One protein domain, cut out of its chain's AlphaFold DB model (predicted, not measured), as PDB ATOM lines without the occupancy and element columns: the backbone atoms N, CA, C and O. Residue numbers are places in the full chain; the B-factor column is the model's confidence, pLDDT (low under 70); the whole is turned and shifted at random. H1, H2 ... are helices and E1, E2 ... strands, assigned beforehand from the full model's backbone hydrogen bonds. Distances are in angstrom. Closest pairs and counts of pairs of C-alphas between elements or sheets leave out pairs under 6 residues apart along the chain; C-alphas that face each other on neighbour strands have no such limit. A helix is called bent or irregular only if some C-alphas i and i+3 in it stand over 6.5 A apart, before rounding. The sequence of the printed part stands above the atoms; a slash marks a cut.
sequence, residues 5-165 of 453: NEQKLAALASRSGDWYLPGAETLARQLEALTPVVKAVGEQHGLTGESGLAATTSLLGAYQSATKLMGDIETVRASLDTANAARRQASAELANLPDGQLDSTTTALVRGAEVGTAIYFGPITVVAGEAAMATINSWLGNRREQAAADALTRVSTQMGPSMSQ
ATOM      1  N   ASN A   5     153.942  78.136 127.384       90.88
ATOM      2  CA  ASN A   5     152.548  77.716 127.276       90.88
ATOM      3  C   ASN A   5     151.897  77.647 128.653       90.88
ATOM      4  O   ASN A   5     150.765  78.102 128.798       90.88
ATOM      5  N   GLU A   6     152.629  77.193 129.670       91.25
ATOM      6  CA  GLU A   6     152.174  77.272 131.058       91.25
ATOM      7  C   GLU A   6     151.900  78.724 131.484       91.25
ATOM      8  O   GLU A   6     150.845  79.004 132.046       91.25
ATOM      9  N   GLN A   7     152.780  79.674 131.143       91.56
ATOM     10  CA  GLN A   7     152.548  81.101 131.411       91.56
ATOM     11  C   GLN A   7     151.303  81.641 130.700       91.56
ATOM     12  O   GLN A   7     150.551  82.412 131.291       91.56
ATOM     13  N   LYS A   8     151.059  81.244 129.445       88.88
ATOM     14  CA  LYS A   8     149.842  81.637 128.715       88.88
ATOM     15  C   LYS A   8     148.583  81.054 129.352       88.88
ATOM     16  O   LYS A   8     147.594  81.769 129.496       88.88
ATOM     17  N   LEU A   9     148.625  79.781 129.740       88.62
ATOM     18  CA  LEU A   9     147.519  79.106 130.417       88.62
ATOM     19  C   LEU A   9     147.239  79.758 131.779       88.62
ATOM     20  O   LEU A   9     146.089  80.044 132.104       88.62
ATOM     21  N   ALA A  10     148.293  80.084 132.532       89.56
ATOM     22  CA  ALA A  10     148.203  80.812 133.790       89.56
ATOM     23  C   ALA A  10     147.655  82.232 133.598       89.56
ATOM     24  O   ALA A  10     146.779  82.644 134.351       89.56
ATOM     25  N   ALA A  11     148.096  82.963 132.571       87.62
ATOM     26  CA  ALA A  11     147.557  84.285 132.250       87.62
ATOM     27  C   ALA A  11     146.052  84.216 131.957       87.62
ATOM     28  O   ALA A  11     145.291  85.035 132.474       87.62
ATOM     29  N   LEU A  12     145.616  83.199 131.208       85.56
ATOM     30  CA  LEU A  12     144.205  82.967 130.917       85.56
ATOM     31  C   LEU A  12     143.402  82.637 132.186       85.56
ATOM     32  O   LEU A  12     142.302  83.149 132.350       85.56
ATOM     33  N   ALA A  13     143.963  81.842 133.100       87.88
ATOM     34  CA  ALA A  13     143.326  81.454 134.362       87.88
ATOM     35  C   ALA A  13     143.305  82.572 135.427       87.88
ATOM     36  O   ALA A  13     142.359  82.678 136.204       87.88
ATOM     37  N   SER A  14     144.337  83.422 135.466       81.12
ATOM     38  CA  SER A  14     144.646  84.331 136.585       81.12
ATOM     39  C   SER A  14     143.676  85.493 136.805       81.12
ATOM     40  O   SER A  14     143.794  86.204 137.806       81.12
ATOM     41  N   ARG A  15     142.713  85.727 135.904       73.38
ATOM     42  CA  ARG A  15     141.776  86.840 136.079       73.38
ATOM     43  C   ARG A  15     140.869  86.559 137.278       73.38
ATOM     44  O   ARG A  15     140.204  85.529 137.322       73.38
ATOM     45  N   SER A  16     140.843  87.482 138.238       63.22
ATOM     46  CA  SER A  16     140.212  87.334 139.559       63.22
ATOM     47  C   SER A  16     138.679  87.242 139.558       63.22
ATOM     48  O   SER A  16     138.078  87.134 140.622       63.22
ATOM     49  N   GLY A  17     138.033  87.259 138.390       77.38
ATOM     50  CA  GLY A  17     136.585  87.170 138.264       77.38
ATOM     51  C   GLY A  17     136.146  86.846 136.841       77.38
ATOM     52  O   GLY A  17     136.925  86.972 135.892       77.38
ATOM     53  N   ASP A  18     134.895  86.410 136.724       85.56
ATOM     54  CA  ASP A  18     134.229  86.228 135.439       85.56
ATOM     55  C   ASP A  18     133.979  87.585 134.769       85.56
ATOM     56  O   ASP A  18     133.734  88.602 135.427       85.56
ATOM     57  N   TRP A  19     134.045  87.602 133.443       86.38
ATOM     58  CA  TRP A  19     133.632  88.742 132.642       86.38
ATOM     59  C   TRP A  19     132.114  88.886 132.685       86.38
ATOM     60  O   TRP A  19     131.393  87.911 132.484       86.38
ATOM     61  N   TYR A  20     131.632  90.109 132.897       88.62
ATOM     62  CA  TYR A  20     130.210  90.433 132.852       88.62
ATOM     63  C   TYR A  20     129.993  91.813 132.226       88.62
ATOM     64  O   TYR A  20     130.866  92.681 132.294       88.62
ATOM     65  N   LEU A  21     128.817  92.019 131.627       87.12
ATOM     66  CA  LEU A  21     128.376  93.330 131.150       87.12
ATOM     67  C   LEU A  21     127.464  93.981 132.194       87.12
ATOM     68  O   LEU A  21     126.311  93.558 132.336       87.12
ATOM     69  N   PRO A  22     127.931  95.009 132.920       88.44
ATOM     70  CA  PRO A  22     127.070  95.730 133.845       88.44
ATOM     71  C   PRO A  22     125.908  96.376 133.084       88.44
ATOM     72  O   PRO A  22     126.096  97.005 132.047       88.44
ATOM     73  N   GLY A  23     124.690  96.213 133.599       86.50
ATOM     74  CA  GLY A  23     123.500  96.861 133.045       86.50
ATOM     75  C   GLY A  23     122.928  96.227 131.774       86.50
ATOM     76  O   GLY A  23     121.842  96.633 131.369       86.50
ATOM     77  N   ALA A  24     123.559  95.202 131.188       87.12
ATOM     78  CA  ALA A  24     123.019  94.538 129.997       87.12
ATOM     79  C   ALA A  24     121.627  93.932 130.243       87.12
ATOM     80  O   ALA A  24     120.789  93.934 129.350       87.12
ATOM     81  N   GLU A  25     121.359  93.400 131.439       85.94
ATOM     82  CA  GLU A  25     120.036  92.877 131.827       85.94
ATOM     83  C   GLU A  25     118.988  93.964 131.992       85.94
ATOM     84  O   GLU A  25     117.820  93.764 131.665       85.94
ATOM     85  N   THR A  26     119.392  95.111 132.523       91.81
ATOM     86  CA  THR A  26     118.503  96.262 132.661       91.81
ATOM     87  C   THR A  26     118.155  96.816 131.286       91.81
ATOM     88  O   THR A  26     116.979  97.018 131.004       91.81
ATOM     89  N   LEU A  27     119.151  96.973 130.409       89.06
ATOM     90  CA  LEU A  27     118.961  97.448 129.041       89.06
ATOM     91  C   LEU A  27     118.084  96.493 128.222       89.06
ATOM     92  O   LEU A  27     117.129  96.941 127.599       89.06
ATOM     93  N   ALA A  28     118.353  95.184 128.272       88.94
ATOM     94  CA  ALA A  28     117.536  94.190 127.575       88.94
ATOM     95  C   ALA A  28     116.063  94.254 128.017       88.94
ATOM     96  O   ALA A  28     115.179  94.318 127.171       88.94
ATOM     97  N   ARG A  29     115.799  94.342 129.331       90.69
ATOM     98  CA  ARG A  29     114.433  94.487 129.868       90.69
ATOM     99  C   ARG A  29     113.758  95.790 129.437       90.69
ATOM    100  O   ARG A  29     112.563  95.799 129.161       90.69
ATOM    101  N   GLN A  30     114.503  96.894 129.390       92.50
ATOM    102  CA  GLN A  30     113.975  98.182 128.931       92.50
ATOM    103  C   GLN A  30     113.627  98.153 127.440       92.50
ATOM    104  O   GLN A  30     112.565  98.642 127.061       92.50
ATOM    105  N   LEU A  31     114.478  97.549 126.606       89.38
ATOM    106  CA  LEU A  31     114.220  97.382 125.174       89.38
ATOM    107  C   LEU A  31     113.035  96.444 124.921       89.38
ATOM    108  O   LEU A  31     112.166  96.772 124.117       89.38
ATOM    109  N   GLU A  32     112.942  95.335 125.654       91.00
ATOM    110  CA  GLU A  32     111.817  94.396 125.574       91.00
ATOM    111  C   GLU A  32     110.482  95.071 125.935       91.00
ATOM    112  O   GLU A  32     109.475  94.847 125.265       91.00
ATOM    113  N   ALA A  33     110.477  95.969 126.928       90.88
ATOM    114  CA  ALA A  33     109.298  96.756 127.293       90.88
ATOM    115  C   ALA A  33     108.964  97.872 126.282       90.88
ATOM    116  O   ALA A  33     107.789  98.173 126.064       90.88
ATOM    117  N   LEU A  34     109.974  98.489 125.660       89.00
ATOM    118  CA  LEU A  34     109.808  99.595 124.707       89.00
ATOM    119  C   LEU A  34     109.310  99.120 123.334       89.00
ATOM    120  O   LEU A  34     108.473  99.769 122.710       89.00
ATOM    121  N   THR A  35     109.803  97.971 122.876       89.12
ATOM    122  CA  THR A  35     109.526  97.389 121.555       89.12
ATOM    123  C   THR A  35     108.025  97.283 121.213       89.12
ATOM    124  O   THR A  35     107.634  97.762 120.144       89.12
ATOM    125  N   PRO A  36     107.137  96.738 122.076       88.81
ATOM    126  CA  PRO A  36     105.704  96.677 121.778       88.81
ATOM    127  C   PRO A  36     105.041  98.059 121.757       88.81
ATOM    128  O   PRO A  36     104.108  98.268 120.984       88.81
ATOM    129  N   VAL A  37     105.529  99.009 122.565       89.56
ATOM    130  CA  VAL A  37     105.000 100.380 122.606       89.56
ATOM    131  C   VAL A  37     105.326 101.107 121.307       89.56
ATOM    132  O   VAL A  37     104.428 101.662 120.682       89.56
ATOM    133  N   VAL A  38     106.581 101.051 120.852       87.06
ATOM    134  CA  VAL A  38     107.005 101.675 119.587       87.06
ATOM    135  C   VAL A  38     106.247 101.073 118.406       87.06
ATOM    136  O   VAL A  38     105.777 101.810 117.541       87.06
ATOM    137  N   LYS A  39     106.047  99.750 118.404       84.88
ATOM    138  CA  LYS A  39     105.246  99.074 117.380       84.88
ATOM    139  C   LYS A  39     103.789  99.552 117.376       84.88
ATOM    140  O   LYS A  39     103.274  99.911 116.322       84.88
ATOM    141  N   ALA A  40     103.144  99.605 118.541       86.81
ATOM    142  CA  ALA A  40     101.755 100.049 118.654       86.81
ATOM    143  C   ALA A  40     101.576 101.517 118.231       86.81
ATOM    144  O   ALA A  40     100.622 101.842 117.527       86.81
ATOM    145  N   VAL A  41     102.512 102.397 118.609       86.50
ATOM    146  CA  VAL A  41     102.494 103.809 118.194       86.50
ATOM    147  C   VAL A  41     102.719 103.935 116.686       86.50
ATOM    148  O   VAL A  41     102.028 104.719 116.042       86.50
ATOM    149  N   GLY A  42     103.614 103.135 116.101       80.25
ATOM    150  CA  GLY A  42     103.817 103.090 114.650       80.25
ATOM    151  C   GLY A  42     102.564 102.668 113.876       80.25
ATOM    152  O   GLY A  42     102.317 103.181 112.790       80.25
ATOM    153  N   GLU A  43     101.743 101.783 114.443       81.38
ATOM    154  CA  GLU A  43     100.503 101.304 113.815       81.38
ATOM    155  C   GLU A  43      99.289 102.226 114.067       81.38
ATOM    156  O   GLU A  43      98.351 102.230 113.270       81.38
ATOM    157  N   GLN A  44      99.274 102.995 115.165       80.69
ATOM    158  CA  GLN A  44      98.087 103.727 115.645       80.69
ATOM    159  C   GLN A  44      98.371 105.180 116.072       80.69
ATOM    160  O   GLN A  44      97.768 105.686 117.016       80.69
ATOM    161  N   HIS A  45      99.260 105.897 115.383       79.50
ATOM    162  CA  HIS A  45      99.596 107.284 115.749       79.50
ATOM    163  C   HIS A  45      98.513 108.324 115.410       79.50
ATOM    164  O   HIS A  45      98.642 109.485 115.791       79.50
ATOM    165  N   GLY A  46      97.472 107.971 114.649       83.81
ATOM    166  CA  GLY A  46      96.399 108.898 114.255       83.81
ATOM    167  C   GLY A  46      96.819 110.015 113.282       83.81
ATOM    168  O   GLY A  46      95.957 110.675 112.710       83.81
ATOM    169  N   LEU A  47      98.123 110.212 113.056       84.62
ATOM    170  CA  LEU A  47      98.649 111.079 111.998       84.62
ATOM    171  C   LEU A  47      98.330 110.495 110.612       84.62
ATOM    172  O   LEU A  47      98.549 109.312 110.361       84.62
ATOM    173  N   THR A  48      97.851 111.336 109.702       85.88
ATOM    174  CA  THR A  48      97.575 110.989 108.300       85.88
ATOM    175  C   THR A  48      98.363 111.902 107.367       85.88
ATOM    176  O   THR A  48      98.709 113.016 107.750       85.88
ATOM    177  N   GLY A  49      98.588 111.478 106.123       89.62
ATOM    178  CA  GLY A  49      99.345 112.256 105.138       89.62
ATOM    179  C   GLY A  49     100.857 112.036 105.238       89.62
ATOM    180  O   GLY A  49     101.314 111.062 105.832       89.62
ATOM    181  N   GLU A  50     101.631 112.932 104.629       84.50
ATOM    182  CA  GLU A  50     103.089 112.804 104.471       84.50
ATOM    183  C   GLU A  50     103.840 112.783 105.812       84.50
ATOM    184  O   GLU A  50     104.716 111.947 106.024       84.50
ATOM    185  N   SER A  51     103.417 113.609 106.774       84.50
ATOM    186  CA  SER A  51     103.960 113.607 108.139       84.50
ATOM    187  C   SER A  51     103.661 112.310 108.896       84.50
ATOM    188  O   SER A  51     104.497 111.837 109.663       84.50
ATOM    189  N   GLY A  52     102.494 111.702 108.653       84.69
ATOM    190  CA  GLY A  52     102.155 110.387 109.188       84.69
ATOM    191  C   GLY A  52     103.085 109.305 108.650       84.69
ATOM    192  O   GLY A  52     103.651 108.558 109.438       84.69
ATOM    193  N   LEU A  53     103.319 109.279 107.334       82.56
ATOM    194  CA  LEU A  53     104.233 108.322 106.698       82.56
ATOM    195  C   LEU A  53     105.681 108.475 107.189       82.56
ATOM    196  O   LEU A  53     106.343 107.471 107.470       82.56
ATOM    197  N   ALA A  54     106.163 109.712 107.336       81.50
ATOM    198  CA  ALA A  54     107.490 109.988 107.883       81.50
ATOM    199  C   ALA A  54     107.614 109.492 109.335       81.50
ATOM    200  O   ALA A  54     108.582 108.810 109.682       81.50
ATOM    201  N   ALA A  55     106.597 109.746 110.167       82.50
ATOM    202  CA  ALA A  55     106.556 109.269 111.547       82.50
ATOM    203  C   ALA A  55     106.519 107.734 111.633       82.50
ATOM    204  O   ALA A  55     107.290 107.153 112.399       82.50
ATOM    205  N   THR A  56     105.688 107.060 110.824       85.44
ATOM    206  CA  THR A  56     105.663 105.587 110.758       85.44
ATOM    207  C   THR A  56     107.038 105.033 110.391       85.44
ATOM    208  O   THR A  56     107.504 104.075 111.005       85.44
ATOM    209  N   THR A  57     107.704 105.649 109.410       84.88
ATOM    210  CA  THR A  57     109.017 105.208 108.919       84.88
ATOM    211  C   THR A  57     110.090 105.349 109.997       84.88
ATOM    212  O   THR A  57     110.825 104.396 110.254       84.88
ATOM    213  N   SER A  58     110.135 106.493 110.689       85.25
ATOM    214  CA  SER A  58     111.064 106.728 111.802       85.25
ATOM    215  C   SER A  58     110.831 105.752 112.964       85.25
ATOM    216  O   SER A  58     111.775 105.130 113.457       85.25
ATOM    217  N   LEU A  59     109.570 105.529 113.355       85.06
ATOM    218  CA  LEU A  59     109.220 104.592 114.429       85.06
ATOM    219  C   LEU A  59     109.546 103.139 114.067       85.06
ATOM    220  O   LEU A  59     110.029 102.386 114.916       85.06
ATOM    221  N   LEU A  60     109.327 102.738 112.811       84.62
ATOM    222  CA  LEU A  60     109.707 101.412 112.330       84.62
ATOM    223  C   LEU A  60     111.232 101.233 112.331       84.62
ATOM    224  O   LEU A  60     111.712 100.170 112.727       84.62
ATOM    225  N   GLY A  61     111.985 102.268 111.949       83.69
ATOM    226  CA  GLY A  61     113.446 102.287 112.053       83.69
ATOM    227  C   GLY A  61     113.911 102.090 113.496       83.69
ATOM    228  O   GLY A  61     114.657 101.155 113.782       83.69
ATOM    229  N   ALA A  62     113.373 102.878 114.432       83.56
ATOM    230  CA  ALA A  62     113.682 102.750 115.857       83.56
ATOM    231  C   ALA A  62     113.359 101.348 116.409       83.56
ATOM    232  O   ALA A  62     114.148 100.778 117.167       83.56
ATOM    233  N   TYR A  63     112.232 100.755 115.997       84.00
ATOM    234  CA  TYR A  63     111.865  99.379 116.345       84.00
ATOM    235  C   TYR A  63     112.890  98.353 115.831       84.00
ATOM    236  O   TYR A  63     113.298  97.449 116.569       84.00
ATOM    237  N   GLN A  64     113.322  98.482 114.574       85.56
ATOM    238  CA  GLN A  64     114.310  97.579 113.979       85.56
ATOM    239  C   GLN A  64     115.668  97.707 114.676       85.56
ATOM    240  O   GLN A  64     116.276  96.687 115.009       85.56
ATOM    241  N   SER A  65     116.107  98.933 114.979       84.69
ATOM    242  CA  SER A  65     117.335  99.184 115.741       84.69
ATOM    243  C   SER A  65     117.267  98.592 117.151       84.69
ATOM    244  O   SER A  65     118.219  97.944 117.581       84.69
ATOM    245  N   ALA A  66     116.140  98.746 117.856       85.81
ATOM    246  CA  ALA A  66     115.942  98.164 119.185       85.81
ATOM    247  C   ALA A  66     115.991  96.627 119.157       85.81
ATOM    248  O   ALA A  66     116.672  96.011 119.980       85.81
ATOM    249  N   THR A  67     115.334  96.009 118.169       85.75
ATOM    250  CA  THR A  67     115.333  94.547 117.982       85.75
ATOM    251  C   THR A  67     116.736  94.025 117.673       85.75
ATOM    252  O   THR A  67     117.168  93.017 118.234       85.75
ATOM    253  N   LYS A  68     117.479  94.728 116.810       86.00
ATOM    254  CA  LYS A  68     118.867  94.383 116.494       86.00
ATOM    255  C   LYS A  68     119.768  94.487 117.724       86.00
ATOM    256  O   LYS A  68     120.490  93.543 118.021       86.00
ATOM    257  N   LEU A  69     119.664  95.583 118.477       87.50
ATOM    258  CA  LEU A  69     120.437  95.784 119.701       87.50
ATOM    259  C   LEU A  69     120.171  94.683 120.739       87.50
ATOM    260  O   LEU A  69     121.100  94.243 121.412       87.50
ATOM    261  N   MET A  70     118.929  94.201 120.858       87.19
ATOM    262  CA  MET A  70     118.624  93.038 121.700       87.19
ATOM    263  C   MET A  70     119.387  91.786 121.246       87.19
ATOM    264  O   MET A  70     120.044  91.154 122.074       87.19
ATOM    265  N   GLY A  71     119.362  91.462 119.949       87.19
ATOM    266  CA  GLY A  71     120.100  90.315 119.401       87.19
ATOM    267  C   GLY A  71     121.620  90.434 119.569       87.19
ATOM    268  O   GLY A  71     122.305  89.456 119.885       87.19
ATOM    269  N   ASP A  72     122.153  91.648 119.444       86.75
ATOM    270  CA  ASP A  72     123.566  91.931 119.686       86.75
ATOM    271  C   ASP A  72     123.930  91.701 121.161       86.75
ATOM    272  O   ASP A  72     124.909  91.013 121.456       86.75
ATOM    273  N   ILE A  73     123.120  92.197 122.107       88.81
ATOM    274  CA  ILE A  73     123.332  91.973 123.550       88.81
ATOM    275  C   ILE A  73     123.340  90.475 123.880       88.81
ATOM    276  O   ILE A  73     124.178  90.029 124.669       88.81
ATOM    277  N   GLU A  74     122.437  89.692 123.289       88.12
ATOM    278  CA  GLU A  74     122.396  88.235 123.465       88.12
ATOM    279  C   GLU A  74     123.661  87.555 122.932       88.12
ATOM    280  O   GLU A  74     124.257  86.725 123.625       88.12
ATOM    281  N   THR A  75     124.125  87.967 121.752       87.62
ATOM    282  CA  THR A  75     125.372  87.477 121.147       87.62
ATOM    283  C   THR A  75     126.570  87.766 122.052       87.62
ATOM    284  O   THR A  75     127.363  86.866 122.351       87.62
ATOM    285  N   VAL A  76     126.682  88.995 122.573       87.56
ATOM    286  CA  VAL A  76     127.769  89.341 123.498       87.56
ATOM    287  C   VAL A  76     127.679  88.508 124.781       87.56
ATOM    288  O   VAL A  76     128.705  88.003 125.239       87.56
ATOM    289  N   ARG A  77     126.487  88.292 125.353       88.31
ATOM    290  CA  ARG A  77     126.336  87.438 126.546       88.31
ATOM    291  C   ARG A  77     126.803  86.006 126.298       88.31
ATOM    292  O   ARG A  77     127.617  85.506 127.070       88.31
ATOM    293  N   ALA A  78     126.379  85.390 125.197       87.56
ATOM    294  CA  ALA A  78     126.823  84.046 124.827       87.56
ATOM    295  C   ALA A  78     128.353  83.975 124.636       87.56
ATOM    296  O   ALA A  78     129.005  82.998 125.028       87.56
ATOM    297  N   SER A  79     128.947  85.038 124.079       86.94
ATOM    298  CA  SER A  79     130.401  85.157 123.936       86.94
ATOM    299  C   SER A  79     131.116  85.228 125.295       86.94
ATOM    300  O   SER A  79     132.124  84.544 125.493       86.94
ATOM    301  N   LEU A  80     130.566  85.981 126.259       88.19
ATOM    302  CA  LEU A  80     131.108  86.081 127.614       88.19
ATOM    303  C   LEU A  80     130.991  84.764 128.373       88.19
ATOM    304  O   LEU A  80     131.952  84.364 129.026       88.19
ATOM    305  N   ASP A  81     129.860  84.069 128.268       89.75
ATOM    306  CA  ASP A  81     129.670  82.768 128.911       89.75
ATOM    307  C   ASP A  81     130.681  81.743 128.398       89.75
ATOM    308  O   ASP A  81     131.303  81.025 129.187       89.75
ATOM    309  N   THR A  82     130.926  81.729 127.085       88.94
ATOM    310  CA  THR A  82     131.936  80.847 126.489       88.94
ATOM    311  C   THR A  82     133.346  81.217 126.944       88.94
ATOM    312  O   THR A  82     134.126  80.334 127.307       88.94
ATOM    313  N   ALA A  83     133.676  82.510 126.994       87.00
ATOM    314  CA  ALA A  83     134.962  82.975 127.507       87.00
ATOM    315  C   ALA A  83     135.153  82.594 128.988       87.00
ATOM    316  O   ALA A  83     136.200  82.067 129.369       87.00
ATOM    317  N   ASN A  84     134.131  82.789 129.825       90.69
ATOM    318  CA  ASN A  84     134.150  82.416 131.239       90.69
ATOM    319  C   ASN A  84     134.301  80.899 131.427       90.69
ATOM    320  O   ASN A  84     135.080  80.457 132.274       90.69
ATOM    321  N   ALA A  85     133.614  80.090 130.617       90.44
ATOM    322  CA  ALA A  85     133.779  78.638 130.617       90.44
ATOM    323  C   ALA A  85     135.214  78.231 130.242       90.44
ATOM    324  O   ALA A  85     135.837  77.451 130.965       90.44
ATOM    325  N   ALA A  86     135.769  78.826 129.182       89.12
ATOM    326  CA  ALA A  86     137.149  78.617 128.746       89.12
ATOM    327  C   ALA A  86     138.168  78.993 129.839       89.12
ATOM    328  O   ALA A  86     139.124  78.256 130.085       89.12
ATOM    329  N   ARG A  87     137.940  80.096 130.563       90.31
ATOM    330  CA  ARG A  87     138.755  80.517 131.717       90.31
ATOM    331  C   ARG A  87     138.725  79.496 132.854       90.31
ATOM    332  O   ARG A  87     139.773  79.132 133.398       90.31
ATOM    333  N   ARG A  88     137.530  79.029 133.231       91.44
ATOM    334  CA  ARG A  88     137.362  78.015 134.288       91.44
ATOM    335  C   ARG A  88     138.034  76.702 133.888       91.44
ATOM    336  O   ARG A  88     138.728  76.109 134.708       91.44
ATOM    337  N   GLN A  89     137.907  76.300 132.623       91.31
ATOM    338  CA  GLN A  89     138.612  75.136 132.094       91.31
ATOM    339  C   GLN A  89     140.131  75.331 132.137       91.31
ATOM    340  O   GLN A  89     140.825  74.461 132.649       91.31
ATOM    341  N   ALA A  90     140.657  76.475 131.693       90.69
ATOM    342  CA  ALA A  90     142.087  76.775 131.777       90.69
ATOM    343  C   ALA A  90     142.616  76.690 133.218       90.69
ATOM    344  O   ALA A  90     143.697  76.157 133.450       90.69
ATOM    345  N   SER A  91     141.824  77.157 134.187       90.31
ATOM    346  CA  SER A  91     142.151  77.070 135.616       90.31
ATOM    347  C   SER A  91     142.199  75.618 136.105       90.31
ATOM    348  O   SER A  91     143.124  75.242 136.824       90.31
ATOM    349  N   ALA A  92     141.240  74.787 135.688       92.19
ATOM    350  CA  ALA A  92     141.212  73.363 136.019       92.19
ATOM    351  C   ALA A  92     142.372  72.590 135.369       92.19
ATOM    352  O   ALA A  92     143.002  71.761 136.019       92.19
ATOM    353  N   GLU A  93     142.691  72.871 134.105       91.56
ATOM    354  CA  GLU A  93     143.819  72.249 133.400       91.56
ATOM    355  C   GLU A  93     145.159  72.644 134.028       91.56
ATOM    356  O   GLU A  93     146.015  71.784 134.212       91.56
ATOM    357  N   LEU A  94     145.324  73.914 134.421       90.25
ATOM    358  CA  LEU A  94     146.522  74.390 135.116       90.25
ATOM    359  C   LEU A  94     146.737  73.649 136.445       90.25
ATOM    360  O   LEU A  94     147.864  73.267 136.753       90.25
ATOM    361  N   ALA A  95     145.663  73.420 137.209       90.19
ATOM    362  CA  ALA A  95     145.711  72.672 138.466       90.19
ATOM    363  C   ALA A  95     146.025  71.176 138.271       90.19
ATOM    364  O   ALA A  95     146.580  70.550 139.169       90.19
ATOM    365  N   ASN A  96     145.697  70.621 137.102       92.62
ATOM    366  CA  ASN A  96     145.922  69.217 136.750       92.62
ATOM    367  C   ASN A  96     147.211  68.984 135.942       92.62
ATOM    368  O   ASN A  96     147.447  67.864 135.479       92.62
ATOM    369  N   LEU A  97     148.040  70.014 135.731       91.19
ATOM    370  CA  LEU A  97     149.306  69.840 135.025       91.19
ATOM    371  C   LEU A  97     150.216  68.868 135.786       91.19
ATOM    372  O   LEU A  97     150.312  68.949 137.012       91.19
ATOM    373  N   PRO A  98     150.940  67.987 135.073       88.44
ATOM    374  CA  PRO A  98     151.892  67.097 135.713       88.44
ATOM    375  C   PRO A  98     153.003  67.896 136.401       88.44
ATOM    376  O   PRO A  98     153.361  69.013 135.995       88.44
ATOM    377  N   ASP A  99     153.584  67.301 137.437       85.94
ATOM    378  CA  ASP A  99     154.700  67.901 138.155       85.94
ATOM    379  C   ASP A  99     155.875  68.162 137.207       85.94
ATOM    380  O   ASP A  99     156.308  67.298 136.442       85.94
ATOM    381  N   GLY A 100     156.382  69.396 137.240       82.38
ATOM    382  CA  GLY A 100     157.518  69.818 136.415       82.38
ATOM    383  C   GLY A 100     158.874  69.500 137.042       82.38
ATOM    384  O   GLY A 100     159.907  69.829 136.461       82.38
ATOM    385  N   GLN A 101     158.882  68.923 138.243       83.06
ATOM    386  CA  GLN A 101     160.077  68.613 139.021       83.06
ATOM    387  C   GLN A 101     159.903  67.280 139.741       83.06
ATOM    388  O   GLN A 101     158.786  66.824 139.970       83.06
ATOM    389  N   LEU A 102     161.029  66.658 140.079       83.44
ATOM    390  CA  LEU A 102     161.040  65.449 140.887       83.44
ATOM    391  C   LEU A 102     160.483  65.721 142.284       83.44
ATOM    392  O   LEU A 102     160.866  66.699 142.925       83.44
ATOM    393  N   ASP A 103     159.661  64.802 142.788       87.31
ATOM    394  CA  ASP A 103     159.323  64.780 144.207       87.31
ATOM    395  C   ASP A 103     160.594  64.594 145.061       87.31
ATOM    396  O   ASP A 103     161.603  64.011 144.641       87.31
ATOM    397  N   SER A 104     160.531  65.098 146.288       86.06
ATOM    398  CA  SER A 104     161.535  64.966 147.338       86.06
ATOM    399  C   SER A 104     162.032  63.528 147.536       86.06
ATOM    400  O   SER A 104     163.246  63.311 147.604       86.06
ATOM    401  N   THR A 105     161.140  62.532 147.547       86.00
ATOM    402  CA  THR A 105     161.526  61.123 147.734       86.00
ATOM    403  C   THR A 105     162.287  60.588 146.526       86.00
ATOM    404  O   THR A 105     163.290  59.888 146.666       86.00
ATOM    405  N   THR A 106     161.874  60.988 145.324       84.50
ATOM    406  CA  THR A 106     162.512  60.542 144.085       84.50
ATOM    407  C   THR A 106     163.854  61.238 143.870       84.50
ATOM    408  O   THR A 106     164.816  60.627 143.415       84.50
ATOM    409  N   THR A 107     163.958  62.499 144.284       85.94
ATOM    410  CA  THR A 107     165.225  63.235 144.336       85.94
ATOM    411  C   THR A 107     166.230  62.544 145.259       85.94
ATOM    412  O   THR A 107     167.400  62.408 144.896       85.94
ATOM    413  N   ALA A 108     165.790  62.079 146.434       85.44
ATOM    414  CA  ALA A 108     166.642  61.332 147.358       85.44
ATOM    415  C   ALA A 108     167.102  59.994 146.757       85.44
ATOM    416  O   ALA A 108     168.276  59.649 146.879       85.44
ATOM    417  N   LEU A 109     166.216  59.290 146.043       85.50
ATOM    418  CA  LEU A 109     166.553  58.048 145.344       85.50
ATOM    419  C   LEU A 109     167.622  58.269 144.262       85.50
ATOM    420  O   LEU A 109     168.605  57.535 144.220       85.50
ATOM    421  N   VAL A 110     167.471  59.299 143.422       82.94
ATOM    422  CA  VAL A 110     168.438  59.598 142.348       82.94
ATOM    423  C   VAL A 110     169.792  60.040 142.910       82.94
ATOM    424  O   VAL A 110     170.823  59.694 142.344       82.94
ATOM    425  N   ARG A 111     169.814  60.768 144.036       82.81
ATOM    426  CA  ARG A 111     171.071  61.143 144.715       82.81
ATOM    427  C   ARG A 111     171.739  59.984 145.451       82.81
ATOM    428  O   ARG A 111     172.956  60.000 145.593       82.81
ATOM    429  N   GLY A 112     170.958  59.035 145.963       82.62
ATOM    430  CA  GLY A 112     171.459  57.863 146.683       82.62
ATOM    431  C   GLY A 112     171.903  56.716 145.774       82.62
ATOM    432  O   GLY A 112     172.547  55.786 146.247       82.62
ATOM    433  N   ALA A 113     171.558  56.767 144.486       83.50
ATOM    434  CA  ALA A 113     171.966  55.775 143.507       83.50
ATOM    435  C   ALA A 113     173.476  55.864 143.227       83.50
ATOM    436  O   ALA A 113     174.024  56.951 143.034       83.50
ATOM    437  N   GLU A 114     174.153  54.715 143.184       84.19
ATOM    438  CA  GLU A 114     175.586  54.654 142.882       84.19
ATOM    439  C   GLU A 114     175.868  55.210 141.479       84.19
ATOM    440  O   GLU A 114     175.138  54.929 140.524       84.19
ATOM    441  N   VAL A 115     176.939  55.997 141.343       82.50
ATOM    442  CA  VAL A 115     177.348  56.576 140.057       82.50
ATOM    443  C   VAL A 115     177.538  55.462 139.027       82.50
ATOM    444  O   VAL A 115     178.250  54.493 139.277       82.50
ATOM    445  N   GLY A 116     176.906  55.604 137.861       78.06
ATOM    446  CA  GLY A 116     176.937  54.585 136.807       78.06
ATOM    447  C   GLY A 116     175.744  53.624 136.805       78.06
ATOM    448  O   GLY A 116     175.571  52.886 135.836       78.06
ATOM    449  N   THR A 117     174.880  53.652 137.825       86.44
ATOM    450  CA  THR A 117     173.636  52.866 137.812       86.44
ATOM    451  C   THR A 117     172.630  53.449 136.821       86.44
ATOM    452  O   THR A 117     172.416  54.656 136.754       86.44
ATOM    453  N   ALA A 118     172.001  52.599 136.008       84.75
ATOM    454  CA  ALA A 118     170.943  53.034 135.106       84.75
ATOM    455  C   ALA A 118     169.631  53.193 135.888       84.75
ATOM    456  O   ALA A 118     169.086  52.218 136.402       84.75
ATOM    457  N   ILE A 119     169.116  54.418 135.954       83.62
ATOM    458  CA  ILE A 119     167.815  54.725 136.547       83.62
ATOM    459  C   ILE A 119     166.795  54.817 135.415       83.62
ATOM    460  O   ILE A 119     166.906  55.653 134.514       83.62
ATOM    461  N   TYR A 120     165.785  53.953 135.470       85.31
ATOM    462  CA  TYR A 120     164.663  53.980 134.541       85.31
ATOM    463  C   TYR A 120     163.612  54.973 135.034       85.31
ATOM    464  O   TYR A 120     163.026  54.793 136.100       85.31
ATOM    465  N   PHE A 121     163.369  56.016 134.245       79.69
ATOM    466  CA  PHE A 121     162.409  57.071 134.538       79.69
ATOM    467  C   PHE A 121     161.327  57.102 133.452       79.69
ATOM    468  O   PHE A 121     161.303  57.957 132.568       79.69
ATOM    469  N   GLY A 122     160.439  56.105 133.487       83.94
ATOM    470  CA  GLY A 122     159.419  55.912 132.456       83.94
ATOM    471  C   GLY A 122     160.055  55.678 131.076       83.94
ATOM    472  O   GLY A 122     160.736  54.668 130.909       83.94
ATOM    473  N   PRO A 123     159.846  56.567 130.083       84.31
ATOM    474  CA  PRO A 123     160.384  56.395 128.732       84.31
ATOM    475  C   PRO A 123     161.860  56.793 128.584       84.31
ATOM    476  O   PRO A 123     162.431  56.564 127.520       84.31
ATOM    477  N   ILE A 124     162.475  57.413 129.600       85.50
ATOM    478  CA  ILE A 124     163.897  57.774 129.567       85.50
ATOM    479  C   ILE A 124     164.698  56.888 130.520       85.50
ATOM    480  O   ILE A 124     164.258  56.574 131.624       85.50
ATOM    481  N   THR A 125     165.906  56.528 130.105       86.12
ATOM    482  CA  THR A 125     166.900  55.884 130.966       86.12
ATOM    483  C   THR A 125     168.033  56.870 131.173       86.12
ATOM    484  O   THR A 125     168.600  57.370 130.200       86.12
ATOM    485  N   VAL A 126     168.355  57.171 132.428       85.31
ATOM    486  CA  VAL A 126     169.412  58.124 132.776       85.31
ATOM    487  C   VAL A 126     170.423  57.422 133.665       85.31
ATOM    488  O   VAL A 126     170.054  56.711 134.596       85.31
ATOM    489  N   VAL A 127     171.707  57.594 133.369       83.94
ATOM    490  CA  VAL A 127     172.781  57.042 134.200       83.94
ATOM    491  C   VAL A 127     172.968  57.949 135.412       83.94
ATOM    492  O   VAL A 127     173.165  59.153 135.248       83.94
ATOM    493  N   ALA A 128     172.889  57.378 136.612       83.56
ATOM    494  CA  ALA A 128     173.063  58.071 137.877       83.56
ATOM    495  C   ALA A 128     174.407  58.808 137.910       83.56
ATOM    496  O   ALA A 128     175.469  58.238 137.636       83.56
ATOM    497  N   GLY A 129     174.335  60.095 138.228       82.06
ATOM    498  CA  GLY A 129     175.451  61.026 138.226       82.06
ATOM    499  C   GLY A 129     174.953  62.463 138.354       82.06
ATOM    500  O   GLY A 129     173.751  62.730 138.302       82.06
ATOM    501  N   GLU A 130     175.875  63.408 138.498       80.19
ATOM    502  CA  GLU A 130     175.556  64.820 138.757       80.19
ATOM    503  C   GLU A 130     174.710  65.456 137.630       80.19
ATOM    504  O   GLU A 130     173.807  66.253 137.883       80.19
ATOM    505  N   ALA A 131     174.900  65.005 136.383       83.75
ATOM    506  CA  ALA A 131     174.120  65.437 135.219       83.75
ATOM    507  C   ALA A 131     172.719  64.790 135.109       83.75
ATOM    508  O   ALA A 131     171.866  65.274 134.354       83.75
ATOM    509  N   ALA A 132     172.447  63.712 135.855       84.62
ATOM    510  CA  ALA A 132     171.192  62.967 135.750       84.62
ATOM    511  C   ALA A 132     169.997  63.806 136.209       84.62
ATOM    512  O   ALA A 132     168.973  63.869 135.532       84.62
ATOM    513  N   MET A 133     170.163  64.527 137.320       84.12
ATOM    514  CA  MET A 133     169.132  65.401 137.884       84.12
ATOM    515  C   MET A 133     168.744  66.526 136.921       84.12
ATOM    516  O   MET A 133     167.560  66.810 136.750       84.12
ATOM    517  N   ALA A 134     169.726  67.146 136.258       85.75
ATOM    518  CA  ALA A 134     169.469  68.183 135.261       85.75
ATOM    519  C   ALA A 134     168.681  67.625 134.065       85.75
ATOM    520  O   ALA A 134     167.712  68.239 133.619       85.75
ATOM    521  N   THR A 135     169.044  66.425 133.604       87.12
ATOM    522  CA  THR A 135     168.380  65.744 132.483       87.12
ATOM    523  C   THR A 135     166.934  65.375 132.821       87.12
ATOM    524  O   THR A 135     166.026  65.675 132.044       87.12
ATOM    525  N   ILE A 136     166.692  64.789 134.000       86.94
ATOM    526  CA  ILE A 136     165.343  64.396 134.435       86.94
ATOM    527  C   ILE A 136     164.459  65.631 134.654       86.94
ATOM    528  O   ILE A 136     163.330  65.666 134.166       86.94
ATOM    529  N   ASN A 137     164.977  66.673 135.312       87.31
ATOM    530  CA  ASN A 137     164.239  67.923 135.507       87.31
ATOM    531  C   ASN A 137     163.924  68.619 134.174       87.31
ATOM    532  O   ASN A 137     162.824  69.142 134.004       87.31
ATOM    533  N   SER A 138     164.848  68.596 133.205       87.94
ATOM    534  CA  SER A 138     164.580  69.120 131.861       87.94
ATOM    535  C   SER A 138     163.488  68.321 131.147       87.94
ATOM    536  O   SER A 138     162.635  68.917 130.490       87.94
ATOM    537  N   TRP A 139     163.491  66.990 131.265       89.88
ATOM    538  CA  TRP A 139     162.465  66.140 130.660       89.88
ATOM    539  C   TRP A 139     161.082  66.359 131.290       89.88
ATOM    540  O   TRP A 139     160.107  66.532 130.559       89.88
ATOM    541  N   LEU A 140     160.994  66.429 132.625       90.19
ATOM    542  CA  LEU A 140     159.746  66.739 133.338       90.19
ATOM    543  C   LEU A 140     159.214  68.128 132.969       90.19
ATOM    544  O   LEU A 140     158.025  68.274 132.685       90.19
ATOM    545  N   GLY A 141     160.098  69.127 132.885       89.38
ATOM    546  CA  GLY A 141     159.749  70.467 132.415       89.38
ATOM    547  C   GLY A 141     159.174  70.460 130.995       89.38
ATOM    548  O   GLY A 141     158.118  71.043 130.757       89.38
ATOM    549  N   ASN A 142     159.808  69.734 130.067       90.56
ATOM    550  CA  ASN A 142     159.319  69.601 128.691       90.56
ATOM    551  C   ASN A 142     157.965  68.882 128.620       90.56
ATOM    552  O   ASN A 142     157.089  69.294 127.862       90.56
ATOM    553  N   ARG A 143     157.766  67.832 129.425       91.56
ATOM    554  CA  ARG A 143     156.493  67.102 129.501       91.56
ATOM    555  C   ARG A 143     155.362  67.988 130.029       91.56
ATOM    556  O   ARG A 143     154.262  67.961 129.480       91.56
ATOM    557  N   ARG A 144     155.628  68.786 131.066       92.06
ATOM    558  CA  ARG A 144     154.666  69.757 131.607       92.06
ATOM    559  C   ARG A 144     154.315  70.833 130.583       92.06
ATOM    560  O   ARG A 144     153.142  71.151 130.419       92.06
ATOM    561  N   GLU A 145     155.304  71.341 129.852       94.00
ATOM    562  CA  GLU A 145     155.083  72.341 128.802       94.00
ATOM    563  C   GLU A 145     154.268  71.789 127.619       94.00
ATOM    564  O   GLU A 145     153.430  72.506 127.067       94.00
ATOM    565  N   GLN A 146     154.462  70.519 127.245       92.25
ATOM    566  CA  GLN A 146     153.625  69.845 126.245       92.25
ATOM    567  C   GLN A 146     152.179  69.696 126.731       92.25
ATOM    568  O   GLN A 146     151.258  70.089 126.021       92.25
ATOM    569  N   ALA A 147     151.972  69.238 127.970       91.38
ATOM    570  CA  ALA A 147     150.633  69.154 128.555       91.38
ATOM    571  C   ALA A 147     149.938  70.530 128.612       91.38
ATOM    572  O   ALA A 147     148.745  70.641 128.326       91.38
ATOM    573  N   ALA A 148     150.692  71.594 128.912       93.12
ATOM    574  CA  ALA A 148     150.186  72.963 128.865       93.12
ATOM    575  C   ALA A 148     149.828  73.414 127.436       93.12
ATOM    576  O   ALA A 148     148.840  74.129 127.254       93.12
ATOM    577  N   ALA A 149     150.579  72.989 126.416       92.38
ATOM    578  CA  ALA A 149     150.258  73.258 125.010       92.38
ATOM    579  C   ALA A 149     148.957  72.562 124.569       92.38
ATOM    580  O   ALA A 149     148.109  73.182 123.916       92.38
ATOM    581  N   ASP A 150     148.764  71.307 124.972       92.25
ATOM    582  CA  ASP A 150     147.551  70.537 124.677       92.25
ATOM    583  C   ASP A 150     146.327  71.129 125.389       92.25
ATOM    584  O   ASP A 150     145.243  71.248 124.808       92.25
ATOM    585  N   ALA A 151     146.492  71.555 126.646       91.69
ATOM    586  CA  ALA A 151     145.466  72.286 127.385       91.69
ATOM    587  C   ALA A 151     145.095  73.602 126.685       91.69
ATOM    588  O   ALA A 151     143.914  73.866 126.459       91.69
ATOM    589  N   LEU A 152     146.088  74.395 126.271       91.44
ATOM    590  CA  LEU A 152     145.853  75.652 125.561       91.44
ATOM    591  C   LEU A 152     145.098  75.431 124.243       91.44
ATOM    592  O   LEU A 152     144.192  76.199 123.931       91.44
ATOM    593  N   THR A 153     145.424  74.365 123.509       92.50
ATOM    594  CA  THR A 153     144.756  74.005 122.246       92.50
ATOM    595  C   THR A 153     143.288  73.624 122.461       92.50
ATOM    596  O   THR A 153     142.411  74.029 121.690       92.50
ATOM    597  N   ARG A 154     142.983  72.881 123.533       88.62
ATOM    598  CA  ARG A 154     141.594  72.568 123.909       88.62
ATOM    599  C   ARG A 154     140.812  73.838 124.233       88.62
ATOM    600  O   ARG A 154     139.732  74.044 123.683       88.62
ATOM    601  N   VAL A 155     141.395  74.722 125.043       89.88
ATOM    602  CA  VAL A 155     140.758  75.990 125.417       89.88
ATOM    603  C   VAL A 155     140.573  76.911 124.201       89.88
ATOM    604  O   VAL A 155     139.508  77.502 124.032       89.88
ATOM    605  N   SER A 156     141.550  76.995 123.291       87.69
ATOM    606  CA  SER A 156     141.414  77.800 122.069       87.69
ATOM    607  C   SER A 156     140.339  77.267 121.127       87.69
ATOM    608  O   SER A 156     139.620  78.051 120.515       87.69
ATOM    609  N   THR A 157     140.198  75.942 121.032       87.62
ATOM    610  CA  THR A 157     139.156  75.311 120.205       87.62
ATOM    611  C   THR A 157     137.759  75.655 120.724       87.62
ATOM    612  O   THR A 157     136.856  75.898 119.929       87.62
ATOM    613  N   GLN A 158     137.589  75.752 122.046       85.00
ATOM    614  CA  GLN A 158     136.325  76.160 122.659       85.00
ATOM    615  C   GLN A 158     135.988  77.636 122.399       85.00
ATOM    616  O   GLN A 158     134.824  77.968 122.195       85.00
ATOM    617  N   MET A 159     136.989  78.521 122.384       81.06
ATOM    618  CA  MET A 159     136.772  79.956 122.152       81.06
ATOM    619  C   MET A 159     136.593  80.328 120.673       81.06
ATOM    620  O   MET A 159     135.999  81.365 120.378       81.06
ATOM    621  N   GLY A 160     137.115  79.519 119.746       78.38
ATOM    622  CA  GLY A 160     137.120  79.811 118.308       78.38
ATOM    623  C   GLY A 160     135.752  80.209 117.727       78.38
ATOM    624  O   GLY A 160     135.677  81.240 117.059       78.38
ATOM    625  N   PRO A 161     134.663  79.464 118.004       73.12
ATOM    626  CA  PRO A 161     133.325  79.813 117.525       73.12
ATOM    627  C   PRO A 161     132.836  81.178 118.031       73.12
ATOM    628  O   PRO A 161     132.313  81.968 117.249       73.12
ATOM    629  N   SER A 162     133.057  81.500 119.306       67.19
ATOM    630  CA  SER A 162     132.595  82.760 119.908       67.19
ATOM    631  C   SER A 162     133.396  83.972 119.443       67.19
ATOM    632  O   SER A 162     132.835  85.050 119.302       67.19
ATOM    633  N   MET A 163     134.691  83.805 119.153       62.75
ATOM    634  CA  MET A 163     135.530  84.877 118.595       62.75
ATOM    635  C   MET A 163     135.206  85.200 117.130       62.75
ATOM    636  O   MET A 163     135.619  86.244 116.634       62.75
ATOM    637  N   SER A 164     134.496  84.310 116.430       61.16
ATOM    638  CA  SER A 164     134.063  84.539 115.046       61.16
ATOM    639  C   SER A 164     132.782  85.371 114.935       61.16
ATOM    640  O   SER A 164     132.488  85.904 113.867       61.16
ATOM    641  N   GLN A 165     132.033  85.508 116.034       62.03
ATOM    642  CA  GLN A 165     130.834  86.334 116.088       62.03
ATOM    643  C   GLN A 165     131.234  87.786 116.359       62.03
ATOM    644  O   GLN A 165     131.379  88.210 117.504       62.03
TER     645      GLN A 165
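This is residues 5 to 165 of the 453 residues of an uncharacterized protein of Schumannella luteola (UniProt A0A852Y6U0). The domain is a long, thin rod built on two long helices, H3 and H5, which run opposite ways and overlap only along part of their lengths, residues 78 to 94 of H3 and 148 to 163 of H5. At one end the two arms of the bent helix H2 fold back along H3; at the other a small head of H4 and the two-stranded hairpin E1 and E2 sits by the first turns of H5, while H1 packs slantwise on both long helices near their overlap. The printed part has 161 residues, with five named helices and two named strands in the order H1, H2, H3, H4, E1, E2, H5; the sheet is E1 - E2, antiparallel, and the class is mostly helix. The whole is extended, with a radius of gyration of the C-alphas of 29.9 A and spans of 102 by 23 by 16 A.

E1 is residues 118 to 121, 9.5 A, and E2 is residues 124 to 127, 10.0 A. H5, residues 130 to 163, is 49.1 A long and ends at C-alpha 163 (135.530, 84.877, 118.595). It has a kink of 31 degrees near residue 157 and is only just irregular: C-alphas 158 and 161 are 7.0 A apart. H4 is residues 104 to 112, 12.2 A. H3, residues 50 to 95, is 67.7 A long, from C-alpha 50 at (103.089, 112.804, 104.471). H2, residues 24 to 44, was assigned as one helix by its hydrogen bonds but is bent, with C-alphas 33 and 36 6.6 A apart; its arms are H2a, residues 24 to 33, 14.2 A, and H2b, residues 36 to 44, 12.1 A. H1, residues 5 to 13, is 12.2 A and begins at C-alpha 5 (152.548, 77.716, 127.276).

E1 and E2 are a hairpin, with N 119 and O 126 2.8 A apart and N 126 and O 119 3.0 A apart, within hydrogen-bond range. The closest C-alphas of E2 and H5 are those of Val 126 and Ala 132, 6.0 A. H4 and H5 only just touch, with 3 pairs of C-alphas within 8 A, the closest Val 110 and Met 133 at 7.4 A. H5 touches H3 at a shallow tilt of 19 degrees, opposite ways, the closest C-alphas being Ser 79 and Ser 162, 5.2 A. H1 touches residues 87 to 94 of H3 at a steep tilt of 52 degrees, closest at Ala 13 and Ser 91, 4.7 A, and residues 144 to 152 of H5 at a steep tilt of 46 degrees, closest at Glu 6 and Ala 148, 5.2 A. H2b and H3 are a helical hairpin at 16 degrees, with the C-alphas of Gly 42 and Thr 56 closest at 5.0 A. H2a touches residues 66 to 73 of H3, closest at Ala 28 and Met 70, 6.1 A. Every O i to N i+4 pair is within hydrogen-bond range in H1, H2a, H2b, H3 and H4, and 27 of 30 are in H5.

The two farthest C-alphas, Gly 49 and Glu 114, are 102.7 A apart. The printed part has no cut, and no link is long. The mean pLDDT of the printed part is 86.0; residue 16 and residues 162 to 165 are under 70.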